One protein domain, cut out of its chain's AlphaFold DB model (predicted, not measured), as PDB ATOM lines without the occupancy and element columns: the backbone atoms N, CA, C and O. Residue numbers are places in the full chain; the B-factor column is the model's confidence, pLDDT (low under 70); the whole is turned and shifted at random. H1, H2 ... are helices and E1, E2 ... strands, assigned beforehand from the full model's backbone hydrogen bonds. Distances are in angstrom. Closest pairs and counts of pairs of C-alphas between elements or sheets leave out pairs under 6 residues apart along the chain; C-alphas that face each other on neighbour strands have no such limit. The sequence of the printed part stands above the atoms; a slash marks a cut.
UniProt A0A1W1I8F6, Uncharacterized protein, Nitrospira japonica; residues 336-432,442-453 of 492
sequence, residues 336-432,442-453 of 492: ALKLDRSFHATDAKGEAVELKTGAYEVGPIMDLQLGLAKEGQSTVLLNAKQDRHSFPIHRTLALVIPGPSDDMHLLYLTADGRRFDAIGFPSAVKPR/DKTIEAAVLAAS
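AT A GLANCE: This is residues 336 to 432 and 442 to 453 of the 492 residues of an uncharacterized protein of Nitrospira japonica (UniProt A0A1W1I8F6). Two strongly twisted sheets lie face to face as a sandwich, their strands crossed at 73 degrees, and the helix H1 packs over E8 and E9 of the larger sheet, so that E8 and E9 lie between H1 and the smaller sheet. The larger, branched sheet holds E2, E3, E7, E8, E9 and E10, with E10 as its branching strand; the smaller holds E1, E4, E5 and E6, and the chain passes between the sheets three times, at the links E1 to E2, E3 to E4 and E6 to E7. The printed part has 109 residues, with ten named strands followed by one named helix, and its class is mostly strand. The smaller sheet has the order E1, E4, E5, E6 and is antiparallel throughout, as are the neighbour pairs of the larger. The whole is compact and rounded, with a radius of gyration of the C-alphas of 13.1 A and spans of 34 by 29 by 23 A.

IN THESE COORDINATES: In the larger sheet, E10 is residues 418 to 425, 23.1 A long, from C-alpha 418 at (27.787, -50.750, -39.621) to C-alpha 425 at (15.064, -32.643, -33.171). E9 is residues 408 to 413, 15.6 A, and E8 is residues 397 to 402, 16.2 A. E7 is residues 385 to 388, E2 is residues 343 to 346 and E3 is residues 352 to 355. In the smaller sheet, E1 is residues 336 to 339, with C-alpha 336 at (34.848, -35.615, -34.445). E4 is residues 358 to 365, 21.3 A, E5 is residues 369 to 374, 16.3 A, and E6 is residues 377 to 383, 18.5 A. H1 is residues 442 to 453, 16.2 A, and ends with C-alpha 453 at (33.975, -36.160, -48.375).

HOW THE PARTS SIT: E10 has E9 on one side, and E7 and E2 on the other, E7 beside residues 418 to 421 and E2 beside residues 424 to 425. N 410 and O 422 of E9 and E10 are within hydrogen-bond range at 2.8 A, N 385 and O 421 of E7 and E10 at 2.8 A, and N 344 and O 425 of E2 and E10 at 2.9 A. E8 and E9 form a hairpin with N 399 and O 411 at 2.9 A, and E2 and E3 form one with N 345 and O 353 at 2.9 A. E8, E9 and E10 form a meander, each strand the antiparallel neighbour of the one before; E7 to E10 form a Greek key, such a meander preceded by a strand that is the antiparallel neighbour of its last. E4, E5 and E6 are a second meander, with N 363 and O 371 at 3.0 A and N 372 and O 380 at 2.8 A. E1, an edge strand, is the antiparallel neighbour of E4, with N 337 and O 360 at 2.8 A. Between the sheets, the closest C-alphas of E1 and E8 are those of Leu 337 and Ala 398, 5.5 A apart, and those of E5 and E10 are Leu 370 and Ala 422, 7.1 A apart. E6 runs on into E7 across a break of 1 residue, at 71 degrees. H1 is on the larger sheet at a height of 9.0 A over the sheet, over E8 and E9. Its line stands at 58 degrees to that of E8 on the local plane, only just slantwise to the strands. The closest C-alphas of H1 and E8 are those of Ala 448 and Ile 401, 7.2 A apart. In H1, every O i to N i+4 pair is within hydrogen-bond range.

THE WHOLE: The two C-alphas farthest apart are those of His 394 and Arg 432, at 38.3 A. Residues 433 to 441 are not printed, and C-alphas 432 and 442 are 25.9 A apart across this cut. Of the links that are printed whole, E7 to E8 is short, with 8 residues, and the others are tight. Mean pLDDT of the printed part is 90.5; residue 376 and residues 430 to 432 are under 70.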
ATOM      1  N   ALA A 336      35.244 -36.998 -34.663       90.19
ATOM      2  CA  ALA A 336      34.848 -35.615 -34.445       90.19
ATOM      3  C   ALA A 336      33.596 -35.245 -35.266       90.19
ATOM      4  O   ALA A 336      33.642 -35.160 -36.494       90.19
ATOM      5  N   LEU A 337      32.491 -34.963 -34.574       95.56
ATOM      6  CA  LEU A 337      31.259 -34.392 -35.114       95.56
ATOM      7  C   LEU A 337      31.169 -32.907 -34.751       95.56
ATOM      8  O   LEU A 337      31.409 -32.529 -33.607       95.56
ATOM      9  N   LYS A 338      30.748 -32.054 -35.688       95.44
ATOM     10  CA  LYS A 338      30.451 -30.639 -35.421       95.44
ATOM     11  C   LYS A 338      28.945 -30.396 -35.474       95.44
ATOM     12  O   LYS A 338      28.333 -30.540 -36.527       95.44
ATOM     13  N   LEU A 339      28.360 -30.001 -34.345       96.44
ATOM     14  CA  LEU A 339      26.972 -29.554 -34.262       96.44
ATOM     15  C   LEU A 339      26.901 -28.039 -34.488       96.44
ATOM     16  O   LEU A 339      27.306 -27.252 -33.631       96.44
ATOM     17  N   ASP A 340      26.364 -27.636 -35.639       95.44
ATOM     18  CA  ASP A 340      26.130 -26.226 -35.996       95.44
ATOM     19  C   ASP A 340      24.786 -25.672 -35.491       95.44
ATOM     20  O   ASP A 340      24.536 -24.469 -35.569       95.44
ATOM     21  N   ARG A 341      23.924 -26.533 -34.937       94.62
ATOM     22  CA  ARG A 341      22.672 -26.179 -34.244       94.62
ATOM     23  C   ARG A 341      22.532 -27.005 -32.963       94.62
ATOM     24  O   ARG A 341      23.291 -27.953 -32.765       94.62
ATOM     25  N   SER A 342      21.593 -26.642 -32.090       94.56
ATOM     26  CA  SER A 342      21.194 -27.516 -30.985       94.56
ATOM     27  C   SER A 342      20.523 -28.785 -31.518       94.56
ATOM     28  O   SER A 342      19.857 -28.762 -32.554       94.56
ATOM     29  N   PHE A 343      20.713 -29.893 -30.808       96.06
ATOM     30  CA  PHE A 343      20.120 -31.190 -31.123       96.06
ATOM     31  C   PHE A 343      19.470 -31.734 -29.850       96.06
ATOM     32  O   PHE A 343      20.153 -32.076 -28.883       96.06
ATOM     33  N   HIS A 344      18.140 -31.743 -29.828       95.75
ATOM     34  CA  HIS A 344      17.335 -32.166 -28.687       95.75
ATOM     35  C   HIS A 344      16.932 -33.626 -28.879       95.75
ATOM     36  O   HIS A 344      16.281 -33.963 -29.864       95.75
ATOM     37  N   ALA A 345      17.317 -34.500 -27.957       94.62
ATOM     38  CA  ALA A 345      17.153 -35.943 -28.093       94.62
ATOM     39  C   ALA A 345      16.602 -36.575 -26.811       94.62
ATOM     40  O   ALA A 345      16.386 -35.902 -25.801       94.62
ATOM     41  N   THR A 346      16.371 -37.886 -26.861       90.75
ATOM     42  CA  THR A 346      16.112 -38.701 -25.668       90.75
ATOM     43  C   THR A 346      17.364 -39.524 -25.358       90.75
ATOM     44  O   THR A 346      17.899 -40.190 -26.245       90.75
ATOM     45  N   ASP A 347      17.856 -39.445 -24.124       89.31
ATOM     46  CA  ASP A 347      19.076 -40.127 -23.693       89.31
ATOM     47  C   ASP A 347      18.861 -41.642 -23.481       89.31
ATOM     48  O   ASP A 347      17.754 -42.180 -23.589       89.31
ATOM     49  N   ALA A 348      19.944 -42.342 -23.145       80.00
ATOM     50  CA  ALA A 348      19.979 -43.764 -22.812       80.00
ATOM     51  C   ALA A 348      19.030 -44.199 -21.675       80.00
ATOM     52  O   ALA A 348      18.783 -45.395 -21.527       80.00
ATOM     53  N   LYS A 349      18.525 -43.265 -20.860       78.62
ATOM     54  CA  LYS A 349      17.648 -43.505 -19.701       78.62
ATOM     55  C   LYS A 349      16.184 -43.160 -19.987       78.62
ATOM     56  O   LYS A 349      15.323 -43.541 -19.201       78.62
ATOM     57  N   GLY A 350      15.901 -42.488 -21.107       82.06
ATOM     58  CA  GLY A 350      14.569 -41.989 -21.460       82.06
ATOM     59  C   GLY A 350      14.362 -40.495 -21.177       82.06
ATOM     60  O   GLY A 350      13.270 -39.981 -21.426       82.06
ATOM     61  N   GLU A 351      15.391 -39.792 -20.700       86.69
ATOM     62  CA  GLU A 351      15.320 -38.380 -20.318       86.69
ATOM     63  C   GLU A 351      15.563 -37.449 -21.512       86.69
ATOM     64  O   GLU A 351      16.283 -37.781 -22.454       86.69
ATOM     65  N   ALA A 352      14.972 -36.253 -21.484       89.69
ATOM     66  CA  ALA A 352      15.189 -35.252 -22.527       89.69
ATOM     67  C   ALA A 352      16.550 -34.556 -22.350       89.69
ATOM     68  O   ALA A 352      16.840 -34.010 -21.284       89.69
ATOM     69  N   VAL A 353      17.367 -34.524 -23.407       93.81
ATOM     70  CA  VAL A 353      18.710 -33.925 -23.394       93.81
ATOM     71  C   VAL A 353      18.899 -32.940 -24.550       93.81
ATOM     72  O   VAL A 353      18.463 -33.187 -25.671       93.81
ATOM     73  N   GLU A 354      19.564 -31.813 -24.284       95.69
ATOM     74  CA  GLU A 354      19.987 -30.835 -25.293       95.69
ATOM     75  C   GLU A 354      21.498 -30.944 -25.520       95.69
ATOM     76  O   GLU A 354      22.296 -30.612 -24.639       95.69
ATOM     77  N   LEU A 355      21.900 -31.347 -26.725       95.94
ATOM     78  CA  LEU A 355      23.263 -31.152 -27.204       95.94
ATOM     79  C   LEU A 355      23.390 -29.737 -27.773       95.94
ATOM     80  O   LEU A 355      22.667 -29.354 -28.694       95.94
ATOM     81  N   LYS A 356      24.317 -28.958 -27.218       95.56
ATOM     82  CA  LYS A 356      24.599 -27.575 -27.630       95.56
ATOM     83  C   LYS A 356      25.577 -27.540 -28.795       95.56
ATOM     84  O   LYS A 356      26.414 -28.429 -28.923       95.56
ATOM     85  N   THR A 357      25.567 -26.463 -29.572       96.06
ATOM     86  CA  THR A 357      26.530 -26.259 -30.667       96.06
ATOM     87  C   THR A 357      27.990 -26.447 -30.229       96.06
ATOM     88  O   THR A 357      28.360 -26.177 -29.079       96.06
ATOM     89  N   GLY A 358      28.830 -26.948 -31.138       94.75
ATOM     90  CA  GLY A 358      30.255 -27.208 -30.902       94.75
ATOM     91  C   GLY A 358      30.749 -28.534 -31.485       94.75
ATOM     92  O   GLY A 358      30.007 -29.244 -32.158       94.75
ATOM     93  N   ALA A 359      32.017 -28.856 -31.225       92.50
ATOM     94  CA  ALA A 359      32.614 -30.141 -31.584       92.50
ATOM     95  C   ALA A 359      32.364 -31.197 -30.493       92.50
ATOM     96  O   ALA A 359      32.407 -30.875 -29.306       92.50
ATOM     97  N   TYR A 360      32.124 -32.437 -30.911       95.56
ATOM     98  CA  TYR A 360      31.926 -33.622 -30.079       95.56
ATOM     99  C   TYR A 360      32.795 -34.772 -30.598       95.56
ATOM    100  O   TYR A 360      32.917 -34.948 -31.805       95.56
ATOM    101  N   GLU A 361      33.337 -35.589 -29.703       90.31
ATOM    102  CA  GLU A 361      33.849 -36.924 -30.014       90.31
ATOM    103  C   GLU A 361      32.680 -37.912 -29.918       90.31
ATOM    104  O   GLU A 361      32.047 -38.027 -28.865       90.31
ATOM    105  N   VAL A 362      32.366 -38.601 -31.017       94.56
ATOM    106  CA  VAL A 362      31.254 -39.562 -31.100       94.56
ATOM    107  C   VAL A 362      31.798 -40.975 -31.255       94.56
ATOM    108  O   VAL A 362      32.706 -41.189 -32.056       94.56
ATOM    109  N   GLY A 363      31.236 -41.949 -30.538       90.44
ATOM    110  CA  GLY A 363      31.596 -43.363 -30.686       90.44
ATOM    111  C   GLY A 363      30.486 -44.328 -30.243       90.44
ATOM    112  O   GLY A 363      29.625 -43.949 -29.443       90.44
ATOM    113  N   PRO A 364      30.472 -45.573 -30.753       91.00
ATOM    114  CA  PRO A 364      29.462 -46.570 -30.424       91.00
ATOM    115  C   PRO A 364      29.765 -47.247 -29.084       91.00
ATOM    116  O   PRO A 364      30.900 -47.607 -28.786       91.00
ATOM    117  N   ILE A 365      28.726 -47.469 -28.282       81.62
ATOM    118  CA  ILE A 365      28.799 -48.130 -26.977       81.62
ATOM    119  C   ILE A 365      27.859 -49.342 -26.995       81.62
ATOM    120  O   ILE A 365      26.658 -49.220 -27.245       81.62
ATOM    121  N   MET A 366      28.434 -50.531 -26.764       71.06
ATOM    122  CA  MET A 366      27.767 -51.848 -26.802       71.06
ATOM    123  C   MET A 366      26.936 -52.137 -28.072       71.06
ATOM    124  O   MET A 366      25.934 -52.841 -27.996       71.06
ATOM    125  N   ASP A 367      27.297 -51.556 -29.220       76.69
ATOM    126  CA  ASP A 367      26.520 -51.600 -30.472       76.69
ATOM    127  C   ASP A 367      25.034 -51.130 -30.351       76.69
ATOM    128  O   ASP A 367      24.242 -51.356 -31.265       76.69
ATOM    129  N   LEU A 368      24.647 -50.451 -29.259       79.12
ATOM    130  CA  LEU A 368      23.256 -50.045 -28.954       79.12
ATOM    131  C   LEU A 368      23.086 -48.547 -28.653       79.12
ATOM    132  O   LEU A 368      21.969 -48.028 -28.649       79.12
ATOM    133  N   GLN A 369      24.178 -47.851 -28.333       89.94
ATOM    134  CA  GLN A 369      24.168 -46.448 -27.924       89.94
ATOM    135  C   GLN A 369      25.267 -45.676 -28.654       89.94
ATOM    136  O   GLN A 369      26.304 -46.243 -28.997       89.94
ATOM    137  N   LEU A 370      25.058 -44.378 -28.866       94.69
ATOM    138  CA  LEU A 370      26.119 -43.451 -29.258       94.69
ATOM    139  C   LEU A 370      26.507 -42.612 -28.044       94.69
ATOM    140  O   LEU A 370      25.667 -41.934 -27.455       94.69
ATOM    141  N   GLY A 371      27.781 -42.682 -27.662       92.25
ATOM    142  CA  GLY A 371      28.384 -41.770 -26.702       92.25
ATOM    143  C   GLY A 371      28.875 -40.518 -27.416       92.25
ATOM    144  O   GLY A 371      29.558 -40.626 -28.432       92.25
ATOM    145  N   LEU A 372      28.529 -39.347 -26.887       95.31
ATOM    146  CA  LEU A 372      28.962 -38.042 -27.378       95.31
ATOM    147  C   LEU A 372      29.660 -37.292 -26.245       95.31
ATOM    148  O   LEU A 372      29.007 -36.752 -25.350       95.31
ATOM    149  N   ALA A 373      30.989 -37.286 -26.268       86.88
ATOM    150  CA  ALA A 373      31.816 -36.473 -25.383       86.88
ATOM    151  C   ALA A 373      32.108 -35.117 -26.043       86.88
ATOM    152  O   ALA A 373      32.111 -35.003 -27.265       86.88
ATOM    153  N   LYS A 374      32.357 -34.076 -25.251       88.06
ATOM    154  CA  LYS A 374      32.783 -32.756 -25.736       88.06
ATOM    155  C   LYS A 374      33.616 -32.086 -24.663       88.06
ATOM    156  O   LYS A 374      33.354 -32.285 -23.482       88.06
ATOM    157  N   GLU A 375      34.603 -31.290 -25.059       71.38
ATOM    158  CA  GLU A 375      35.473 -30.604 -24.103       71.38
ATOM    159  C   GLU A 375      34.643 -29.778 -23.096       71.38
ATOM    160  O   GLU A 375      33.746 -29.022 -23.476       71.38
ATOM    161  N   GLY A 376      34.900 -29.995 -21.803       66.31
ATOM    162  CA  GLY A 376      34.125 -29.452 -20.681       66.31
ATOM    163  C   GLY A 376      32.822 -30.200 -20.354       66.31
ATOM    164  O   GLY A 376      32.442 -30.264 -19.190       66.31
ATOM    165  N   GLN A 377      32.143 -30.809 -21.327       75.12
ATOM    166  CA  GLN A 377      30.770 -31.308 -21.161       75.12
ATOM    167  C   GLN A 377      30.714 -32.804 -20.814       75.12
ATOM    168  O   GLN A 377      31.460 -33.621 -21.351       75.12
ATOM    169  N   SER A 378      29.787 -33.171 -19.921       71.88
ATOM    170  CA  SER A 378      29.539 -34.575 -19.554       71.88
ATOM    171  C   SER A 378      29.139 -35.392 -20.788       71.88
ATOM    172  O   SER A 378      28.275 -34.955 -21.547       71.88
ATOM    173  N   THR A 379      29.712 -36.588 -20.959       81.62
ATOM    174  CA  THR A 379      29.361 -37.489 -22.067       81.62
ATOM    175  C   THR A 379      27.874 -37.829 -22.044       81.62
ATOM    176  O   THR A 379      27.365 -38.372 -21.060       81.62
ATOM    177  N   VAL A 380      27.180 -37.535 -23.142       89.31
ATOM    178  CA  VAL A 380      25.777 -37.909 -23.339       89.31
ATOM    179  C   VAL A 380      25.725 -39.265 -24.028       89.31
ATOM    180  O   VAL A 380      26.430 -39.492 -25.007       89.31
ATOM    181  N   LEU A 381      24.886 -40.164 -23.520       89.62
ATOM    182  CA  LEU A 381      24.587 -41.443 -24.154       89.62
ATOM    183  C   LEU A 381      23.222 -41.321 -24.833       89.62
ATOM    184  O   LEU A 381      22.230 -41.085 -24.147       89.62
ATOM    185  N   LEU A 382      23.160 -41.481 -26.152       94.31
ATOM    186  CA  LEU A 382      21.906 -41.566 -26.904       94.31
ATOM    187  C   LEU A 382      21.601 -43.024 -27.242       94.31
ATOM    188  O   LEU A 382      22.508 -43.781 -27.590       94.31
ATOM    189  N   ASN A 383      20.327 -43.410 -27.193       91.31
ATOM    190  CA  ASN A 383      19.895 -44.679 -27.778       91.31
ATOM    191  C   ASN A 383      20.019 -44.596 -29.306       91.31
ATOM    192  O   ASN A 383      19.556 -43.626 -29.907       91.31
ATOM    193  N   ALA A 384      20.646 -45.600 -29.924       94.06
ATOM    194  CA  ALA A 384      20.916 -45.608 -31.357       94.06
ATOM    195  C   ALA A 384      20.452 -46.922 -31.991       94.06
ATOM    196  O   ALA A 384      20.800 -48.013 -31.538       94.06
ATOM    197  N   LYS A 385      19.688 -46.833 -33.080       93.50
ATOM    198  CA  LYS A 385      19.315 -47.998 -33.880       93.50
ATOM    199  C   LYS A 385      20.540 -48.456 -34.669       93.50
ATOM    200  O   LYS A 385      21.011 -47.737 -35.549       93.50
ATOM    201  N   GLN A 386      21.037 -49.658 -34.387       93.25
ATOM    202  CA  GLN A 386      22.023 -50.294 -35.255       93.25
ATOM    203  C   GLN A 386      21.376 -50.792 -36.555       93.25
ATOM    204  O   GLN A 386      20.278 -51.350 -36.558       93.25
ATOM    205  N   ASP A 387      22.095 -50.605 -37.655       94.06
ATOM    206  CA  ASP A 387      21.722 -51.007 -39.005       94.06
ATOM    207  C   ASP A 387      22.997 -51.254 -39.847       94.06
ATOM    208  O   ASP A 387      24.110 -51.276 -39.310       94.06
ATOM    209  N   ARG A 388      22.870 -51.421 -41.169       94.44
ATOM    210  CA  ARG A 388      24.020 -51.473 -42.097       94.44
ATOM    211  C   ARG A 388      23.926 -50.430 -43.215       94.44
ATOM    212  O   ARG A 388      22.853 -49.901 -43.485       94.44
ATOM    213  N   HIS A 389      25.050 -50.169 -43.878       94.44
ATOM    214  CA  HIS A 389      25.113 -49.509 -45.183       94.44
ATOM    215  C   HIS A 389      25.915 -50.350 -46.186       94.44
ATOM    216  O   HIS A 389      26.770 -51.146 -45.806       94.44
ATOM    217  N   SER A 390      25.617 -50.181 -47.476       93.62
ATOM    218  CA  SER A 390      26.248 -50.909 -48.588       93.62
ATOM    219  C   SER A 390      27.198 -50.056 -49.433       93.62
ATOM    220  O   SER A 390      28.027 -50.609 -50.153       93.62
ATOM    221  N   PHE A 391      27.106 -48.725 -49.351       94.00
ATOM    222  CA  PHE A 391      28.049 -47.820 -50.009       94.00
ATOM    223  C   PHE A 391      29.419 -47.854 -49.296       94.00
ATOM    224  O   PHE A 391      29.462 -47.939 -48.061       94.00
ATOM    225  N   PRO A 392      30.541 -47.783 -50.038       92.62
ATOM    226  CA  PRO A 392      31.881 -47.844 -49.463       92.62
ATOM    227  C   PRO A 392      32.268 -46.525 -48.782       92.62
ATOM    228  O   PRO A 392      32.087 -45.450 -49.354       92.62
ATOM    229  N   ILE A 393      32.873 -46.605 -47.593       94.06
ATOM    230  CA  ILE A 393      33.540 -45.468 -46.940       94.06
ATOM    231  C   ILE A 393      34.949 -45.875 -46.498       94.06
ATOM    232  O   ILE A 393      35.151 -46.958 -45.961       94.06
ATOM    233  N   HIS A 394      35.937 -45.006 -46.726       90.44
ATOM    234  CA  HIS A 394      37.353 -45.297 -46.439       90.44
ATOM    235  C   HIS A 394      37.787 -44.984 -44.998       90.44
ATOM    236  O   HIS A 394      38.953 -45.149 -44.657       90.44
ATOM    237  N   ARG A 395      36.875 -44.460 -44.177       89.62
ATOM    238  CA  ARG A 395      37.084 -44.117 -42.767       89.62
ATOM    239  C   ARG A 395      35.739 -44.056 -42.061       89.62
ATOM    240  O   ARG A 395      34.725 -43.790 -42.706       89.62
ATOM    241  N   THR A 396      35.755 -44.213 -40.747       92.50
ATOM    242  CA  THR A 396      34.596 -43.960 -39.891       92.50
ATOM    243  C   THR A 396      34.183 -42.481 -39.958       92.50
ATOM    244  O   THR A 396      35.030 -41.591 -40.065       92.50
ATOM    245  N   LEU A 397      32.877 -42.210 -39.935       95.81
ATOM    246  CA  LEU A 397      32.279 -40.880 -40.078       95.81
ATOM    247  C   LEU A 397      31.157 -40.677 -39.055       95.81
ATOM    248  O   LEU A 397      30.322 -41.559 -38.868       95.81
ATOM    249  N   ALA A 398      31.087 -39.481 -38.474       96.88
ATOM    250  CA  ALA A 398      29.939 -39.005 -37.709       96.88
ATOM    251  C   ALA A 398      29.291 -37.831 -38.459       96.88
ATOM    252  O   ALA A 398      29.989 -36.903 -38.870       96.88
ATOM    253  N   LEU A 399      27.972 -37.873 -38.660       97.12
ATOM    254  CA  LEU A 399      27.205 -36.898 -39.443       97.12
ATOM    255  C   LEU A 399      25.880 -36.564 -38.742       97.12
ATOM    256  O   LEU A 399      25.344 -37.388 -38.006       97.12
ATOM    257  N   VAL A 400      25.311 -35.390 -39.027       97.38
ATOM    258  CA  VAL A 400      23.892 -35.111 -38.754       97.38
ATOM    259  C   VAL A 400      23.191 -34.800 -40.069       97.38
ATOM    260  O   VAL A 400      23.659 -33.961 -40.837       97.38
ATOM    261  N   ILE A 401      22.082 -35.491 -40.325       97.12
ATOM    262  CA  ILE A 401      21.296 -35.396 -41.555       97.12
ATOM    263  C   ILE A 401      19.845 -35.055 -41.173       97.12
ATOM    264  O   ILE A 401      19.281 -35.743 -40.318       97.12
ATOM    265  N   PRO A 402      19.220 -34.027 -41.778       95.94
ATOM    266  CA  PRO A 402      17.787 -33.784 -41.622       95.94
ATOM    267  C   PRO A 402      16.962 -34.979 -42.112       95.94
ATOM    268  O   PRO A 402      17.239 -35.534 -43.178       95.94
ATOM    269  N   GLY A 403      15.960 -35.369 -41.331       93.25
ATOM    270  CA  GLY A 403      14.996 -36.397 -41.699       93.25
ATOM    271  C   GLY A 403      13.954 -35.898 -42.712       93.25
ATOM    272  O   GLY A 403      14.059 -34.791 -43.248       93.25
ATOM    273  N   PRO A 404      12.944 -36.727 -43.026       87.50
ATOM    274  CA  PRO A 404      11.845 -36.352 -43.914       87.50
ATOM    275  C   PRO A 404      10.786 -35.446 -43.250       87.50
ATOM    276  O   PRO A 404       9.859 -35.014 -43.933       87.50
ATOM    277  N   SER A 405      10.881 -35.192 -41.940       87.81
ATOM    278  CA  SER A 405      10.007 -34.314 -41.143       87.81
ATOM    279  C   SER A 405      10.842 -33.204 -40.463       87.81
ATOM    280  O   SER A 405      11.852 -32.770 -41.008       87.81
ATOM    281  N   ASP A 406      10.433 -32.708 -39.283       89.06
ATOM    282  CA  ASP A 406      11.245 -31.807 -38.430       89.06
ATOM    283  C   ASP A 406      12.208 -32.597 -37.508       89.06
ATOM    284  O   ASP A 406      12.486 -32.223 -36.371       89.06
ATOM    285  N   ASP A 407      12.658 -33.760 -37.973       93.44
ATOM    286  CA  ASP A 407      13.540 -34.697 -37.288       93.44
ATOM    287  C   ASP A 407      14.984 -34.603 -37.804       93.44
ATOM    288  O   ASP A 407      15.267 -34.126 -38.902       93.44
ATOM    289  N   MET A 408      15.934 -35.019 -36.972       95.50
ATOM    290  CA  MET A 408      17.368 -34.942 -37.232       95.50
ATOM    291  C   MET A 408      18.011 -36.270 -36.834       95.50
ATOM    292  O   MET A 408      17.952 -36.674 -35.673       95.50
ATOM    293  N   HIS A 409      18.661 -36.933 -37.785       97.00
ATOM    294  CA  HIS A 409      19.375 -38.186 -37.559       97.00
ATOM    295  C   HIS A 409      20.851 -37.902 -37.311       97.00
ATOM    296  O   HIS A 409      21.535 -37.351 -38.176       97.00
ATOM    297  N   LEU A 410      21.355 -38.298 -36.146       97.50
ATOM    298  CA  LEU A 410      22.777 -38.323 -35.843       97.50
ATOM    299  C   LEU A 410      23.303 -39.716 -36.182       97.50
ATOM    300  O   LEU A 410      23.039 -40.691 -35.477       97.50
ATOM    301  N   LEU A 411      24.021 -39.797 -37.301       97.44
ATOM    302  CA  LEU A 411      24.551 -41.039 -37.837       97.44
ATOM    303  C   LEU A 411      26.019 -41.220 -37.471       97.44
ATOM    304  O   LEU A 411      26.826 -40.302 -37.614       97.44
ATOM    305  N   TYR A 412      26.371 -42.447 -37.109       96.94
ATOM    306  CA  TYR A 412      27.748 -42.920 -37.059       96.94
ATOM    307  C   TYR A 412      27.896 -44.103 -38.020       96.94
ATOM    308  O   TYR A 412      27.129 -45.065 -37.954       96.94
ATOM    309  N   LEU A 413      28.844 -44.003 -38.948       96.31
ATOM    310  CA  LEU A 413      29.059 -44.930 -40.059       96.31
ATOM    311  C   LEU A 413      30.500 -45.434 -40.002       96.31
ATOM    312  O   LEU A 413      31.412 -44.633 -39.810       96.31
ATOM    313  N   THR A 414      30.718 -46.732 -40.182       94.62
ATOM    314  CA  THR A 414      32.032 -47.388 -40.013       94.62
ATOM    315  C   THR A 414      32.482 -48.069 -41.302       94.62
ATOM    316  O   THR A 414      31.658 -48.488 -42.110       94.62
ATOM    317  N   ALA A 415      33.796 -48.187 -41.517       90.75
ATOM    318  CA  ALA A 415      34.342 -48.747 -42.759       90.75
ATOM    319  C   ALA A 415      33.945 -50.223 -43.009       90.75
ATOM    320  O   ALA A 415      33.954 -50.672 -44.153       90.75
ATOM    321  N   ASP A 416      33.534 -50.955 -41.965       89.62
ATOM    322  CA  ASP A 416      33.004 -52.325 -42.051       89.62
ATOM    323  C   ASP A 416      31.515 -52.421 -42.459       89.62
ATOM    324  O   ASP A 416      30.977 -53.524 -42.598       89.62
ATOM    325  N   GLY A 417      30.845 -51.283 -42.665       93.62
ATOM    326  CA  GLY A 417      29.451 -51.214 -43.097       93.62
ATOM    327  C   GLY A 417      28.409 -51.143 -41.975       93.62
ATOM    328  O   GLY A 417      27.216 -51.196 -42.284       93.62
ATOM    329  N   ARG A 418      28.777 -51.026 -40.686       94.38
ATOM    330  CA  ARG A 418      27.787 -50.750 -39.621       94.38
ATOM    331  C   ARG A 418      27.346 -49.282 -39.630       94.38
ATOM    332  O   ARG A 418      28.168 -48.364 -39.698       94.38
ATOM    333  N   ARG A 419      26.033 -49.077 -39.473       95.44
ATOM    334  CA  ARG A 419      25.377 -47.791 -39.192       95.44
ATOM    335  C   ARG A 419      24.834 -47.796 -37.763       95.44
ATOM    336  O   ARG A 419      24.263 -48.792 -37.325       95.44
ATOM    337  N   PHE A 420      24.933 -46.662 -37.083       96.19
ATOM    338  CA  PHE A 420      24.173 -46.345 -35.876       96.19
ATOM    339  C   PHE A 420      23.405 -45.050 -36.120       96.19
ATOM    340  O   PHE A 420      23.991 -44.085 -36.603       96.19
ATOM    341  N   ASP A 421      22.114 -45.049 -35.811       96.44
ATOM    342  CA  ASP A 421      21.196 -43.937 -36.063       96.44
ATOM    343  C   ASP A 421      20.522 -43.507 -34.752       96.44
ATOM    344  O   ASP A 421      19.711 -44.251 -34.194       96.44
ATOM    345  N   ALA A 422      20.908 -42.343 -34.225       96.12
ATOM    346  CA  ALA A 422      20.309 -41.735 -33.040       96.12
ATOM    347  C   ALA A 422      19.459 -40.525 -33.449       96.12
ATOM    348  O   ALA A 422      19.964 -39.565 -34.030       96.12
ATOM    349  N   ILE A 423      18.169 -40.558 -33.118       95.62
ATOM    350  CA  ILE A 423      17.193 -39.566 -33.583       95.62
ATOM    351  C   ILE A 423      17.015 -38.448 -32.546       95.62
ATOM    352  O   ILE A 423      16.879 -38.695 -31.345       95.62
ATOM    353  N   GLY A 424      16.978 -37.210 -33.030       94.81
ATOM    354  CA  GLY A 424      16.665 -36.006 -32.268       94.81
ATOM    355  C   GLY A 424      15.946 -34.963 -33.124       94.81
ATOM    356  O   GLY A 424      15.462 -35.257 -34.215       94.81
ATOM    357  N   PHE A 425      15.868 -33.736 -32.616       94.94
ATOM    358  CA  PHE A 425      15.064 -32.643 -33.171       94.94
ATOM    359  C   PHE A 425      15.828 -31.311 -33.090       94.94
ATOM    360  O   PHE A 425      16.642 -31.125 -32.177       94.94
ATOM    361  N   PRO A 426      15.572 -30.346 -33.992       92.94
ATOM    362  CA  PRO A 426      16.213 -29.031 -33.963       92.94
ATOM    363  C   PRO A 426      15.650 -28.110 -32.864       92.94
ATOM    364  O   PRO A 426      16.198 -27.034 -32.629       92.94
ATOM    365  N   SER A 427      14.568 -28.510 -32.185       89.00
ATOM    366  CA  SER A 427      13.954 -27.766 -31.081       89.00
ATOM    367  C   SER A 427      13.517 -28.688 -29.937       89.00
ATOM    368  O   SER A 427      13.349 -29.892 -30.116       89.00
ATOM    369  N   ALA A 428      13.275 -28.114 -28.756       83.06
ATOM    370  CA  ALA A 428      12.756 -28.838 -27.593       83.06
ATOM    371  C   ALA A 428      11.267 -29.249 -27.709       83.06
ATOM    372  O   ALA A 428      10.718 -29.836 -26.773       83.06
ATOM    373  N   VAL A 429      10.585 -28.942 -28.823       77.31
ATOM    374  CA  VAL A 429       9.168 -29.281 -29.036       77.31
ATOM    375  C   VAL A 429       9.047 -30.759 -29.418       77.31
ATOM    376  O   VAL A 429       8.954 -31.118 -30.588       77.31
ATOM    377  N   LYS A 430       9.061 -31.632 -28.405       63.50
ATOM    378  CA  LYS A 430       8.982 -33.092 -28.571       63.50
ATOM    379  C   LYS A 430       7.731 -33.491 -29.386       63.50
ATOM    380  O   LYS A 430       6.616 -33.206 -28.936       63.50
ATOM    381  N   PRO A 431       7.869 -34.166 -30.547       61.03
ATOM    382  CA  PRO A 431       6.719 -34.697 -31.273       61.03
ATOM    383  C   PRO A 431       6.023 -35.796 -30.459       61.03
ATOM    384  O   PRO A 431       6.610 -36.421 -29.576       61.03
ATOM    385  N   ARG A 432       4.735 -36.024 -30.742       64.19
ATOM    386  CA  ARG A 432       3.834 -36.800 -29.863       64.19
ATOM    387  C   ARG A 432       4.150 -38.303 -29.774       64.19
ATOM    388  O   ARG A 432       3.629 -38.962 -28.884       64.19
ATOM    389  N   ASP A 442      18.923 -44.881 -47.790       92.88
ATOM    390  CA  ASP A 442      20.380 -45.019 -47.955       92.88
ATOM    391  C   ASP A 442      20.971 -44.022 -48.965       92.88
ATOM    392  O   ASP A 442      22.063 -43.510 -48.742       92.88
ATOM    393  N   LYS A 443      20.220 -43.655 -50.016       94.81
ATOM    394  CA  LYS A 443      20.616 -42.629 -51.003       94.81
ATOM    395  C   LYS A 443      20.818 -41.237 -50.395       94.81
ATOM    396  O   LYS A 443      21.679 -40.488 -50.847       94.81
ATOM    397  N   THR A 444      20.032 -40.875 -49.382       96.19
ATOM    398  CA  THR A 444      20.176 -39.600 -48.657       96.19
ATOM    399  C   THR A 444      21.455 -39.609 -47.820       96.19
ATOM    400  O   THR A 444      22.162 -38.606 -47.744       96.19
ATOM    401  N   ILE A 445      21.783 -40.765 -47.238       96.38
ATOM    402  CA  ILE A 445      22.994 -40.965 -46.436       96.38
ATOM    403  C   ILE A 445      24.234 -40.975 -47.337       96.38
ATOM    404  O   ILE A 445      25.199 -40.277 -47.047       96.38
ATOM    405  N   GLU A 446      24.188 -41.689 -48.462       96.50
ATOM    406  CA  GLU A 446      25.227 -41.706 -49.497       96.50
ATOM    407  C   GLU A 446      25.524 -40.287 -50.013       96.50
ATOM    408  O   GLU A 446      26.679 -39.864 -50.032       96.50
ATOM    409  N   ALA A 447      24.489 -39.501 -50.329       95.56
ATOM    410  CA  ALA A 447      24.646 -38.103 -50.735       95.56
ATOM    411  C   ALA A 447      25.300 -37.230 -49.643       95.56
ATOM    412  O   ALA A 447      26.160 -36.401 -49.952       95.56
ATOM    413  N   ALA A 448      24.949 -37.430 -48.368       95.19
ATOM    414  CA  ALA A 448      25.568 -36.718 -47.249       95.19
ATOM    415  C   ALA A 448      27.030 -37.142 -47.007       95.19
ATOM    416  O   ALA A 448      27.877 -36.294 -46.726       95.19
ATOM    417  N   VAL A 449      27.352 -38.429 -47.169       95.06
ATOM    418  CA  VAL A 449      28.720 -38.973 -47.094       95.06
ATOM    419  C   VAL A 449      29.593 -38.424 -48.224       95.06
ATOM    420  O   VAL A 449      30.733 -38.020 -47.978       95.06
ATOM    421  N   LEU A 450      29.056 -38.338 -49.445       94.44
ATOM    422  CA  LEU A 450      29.724 -37.694 -50.577       94.44
ATOM    423  C   LEU A 450      29.957 -36.202 -50.295       94.44
ATOM    424  O   LEU A 450      31.085 -35.735 -50.431       94.44
ATOM    425  N   ALA A 451      28.949 -35.468 -49.815       92.50
ATOM    426  CA  ALA A 451      29.093 -34.055 -49.453       92.50
ATOM    427  C   ALA A 451      30.141 -33.831 -48.343       92.50
ATOM    428  O   ALA A 451      30.988 -32.944 -48.463       92.50
ATOM    429  N   ALA A 452      30.155 -34.668 -47.303       87.81
ATOM    430  CA  ALA A 452      31.147 -34.621 -46.228       87.81
ATOM    431  C   ALA A 452      32.569 -35.000 -46.687       87.81
ATOM    432  O   ALA A 452      33.548 -34.567 -46.080       87.81
ATOM    433  N   SER A 453      32.691 -35.780 -47.765       84.94
ATOM    434  CA  SER A 453      33.975 -36.160 -48.375       84.94
ATOM    435  C   SER A 453      34.491 -35.128 -49.387       84.94
ATOM    436  O   SER A 453      35.700 -34.973 -49.539       84.94
TER     437      SER A 453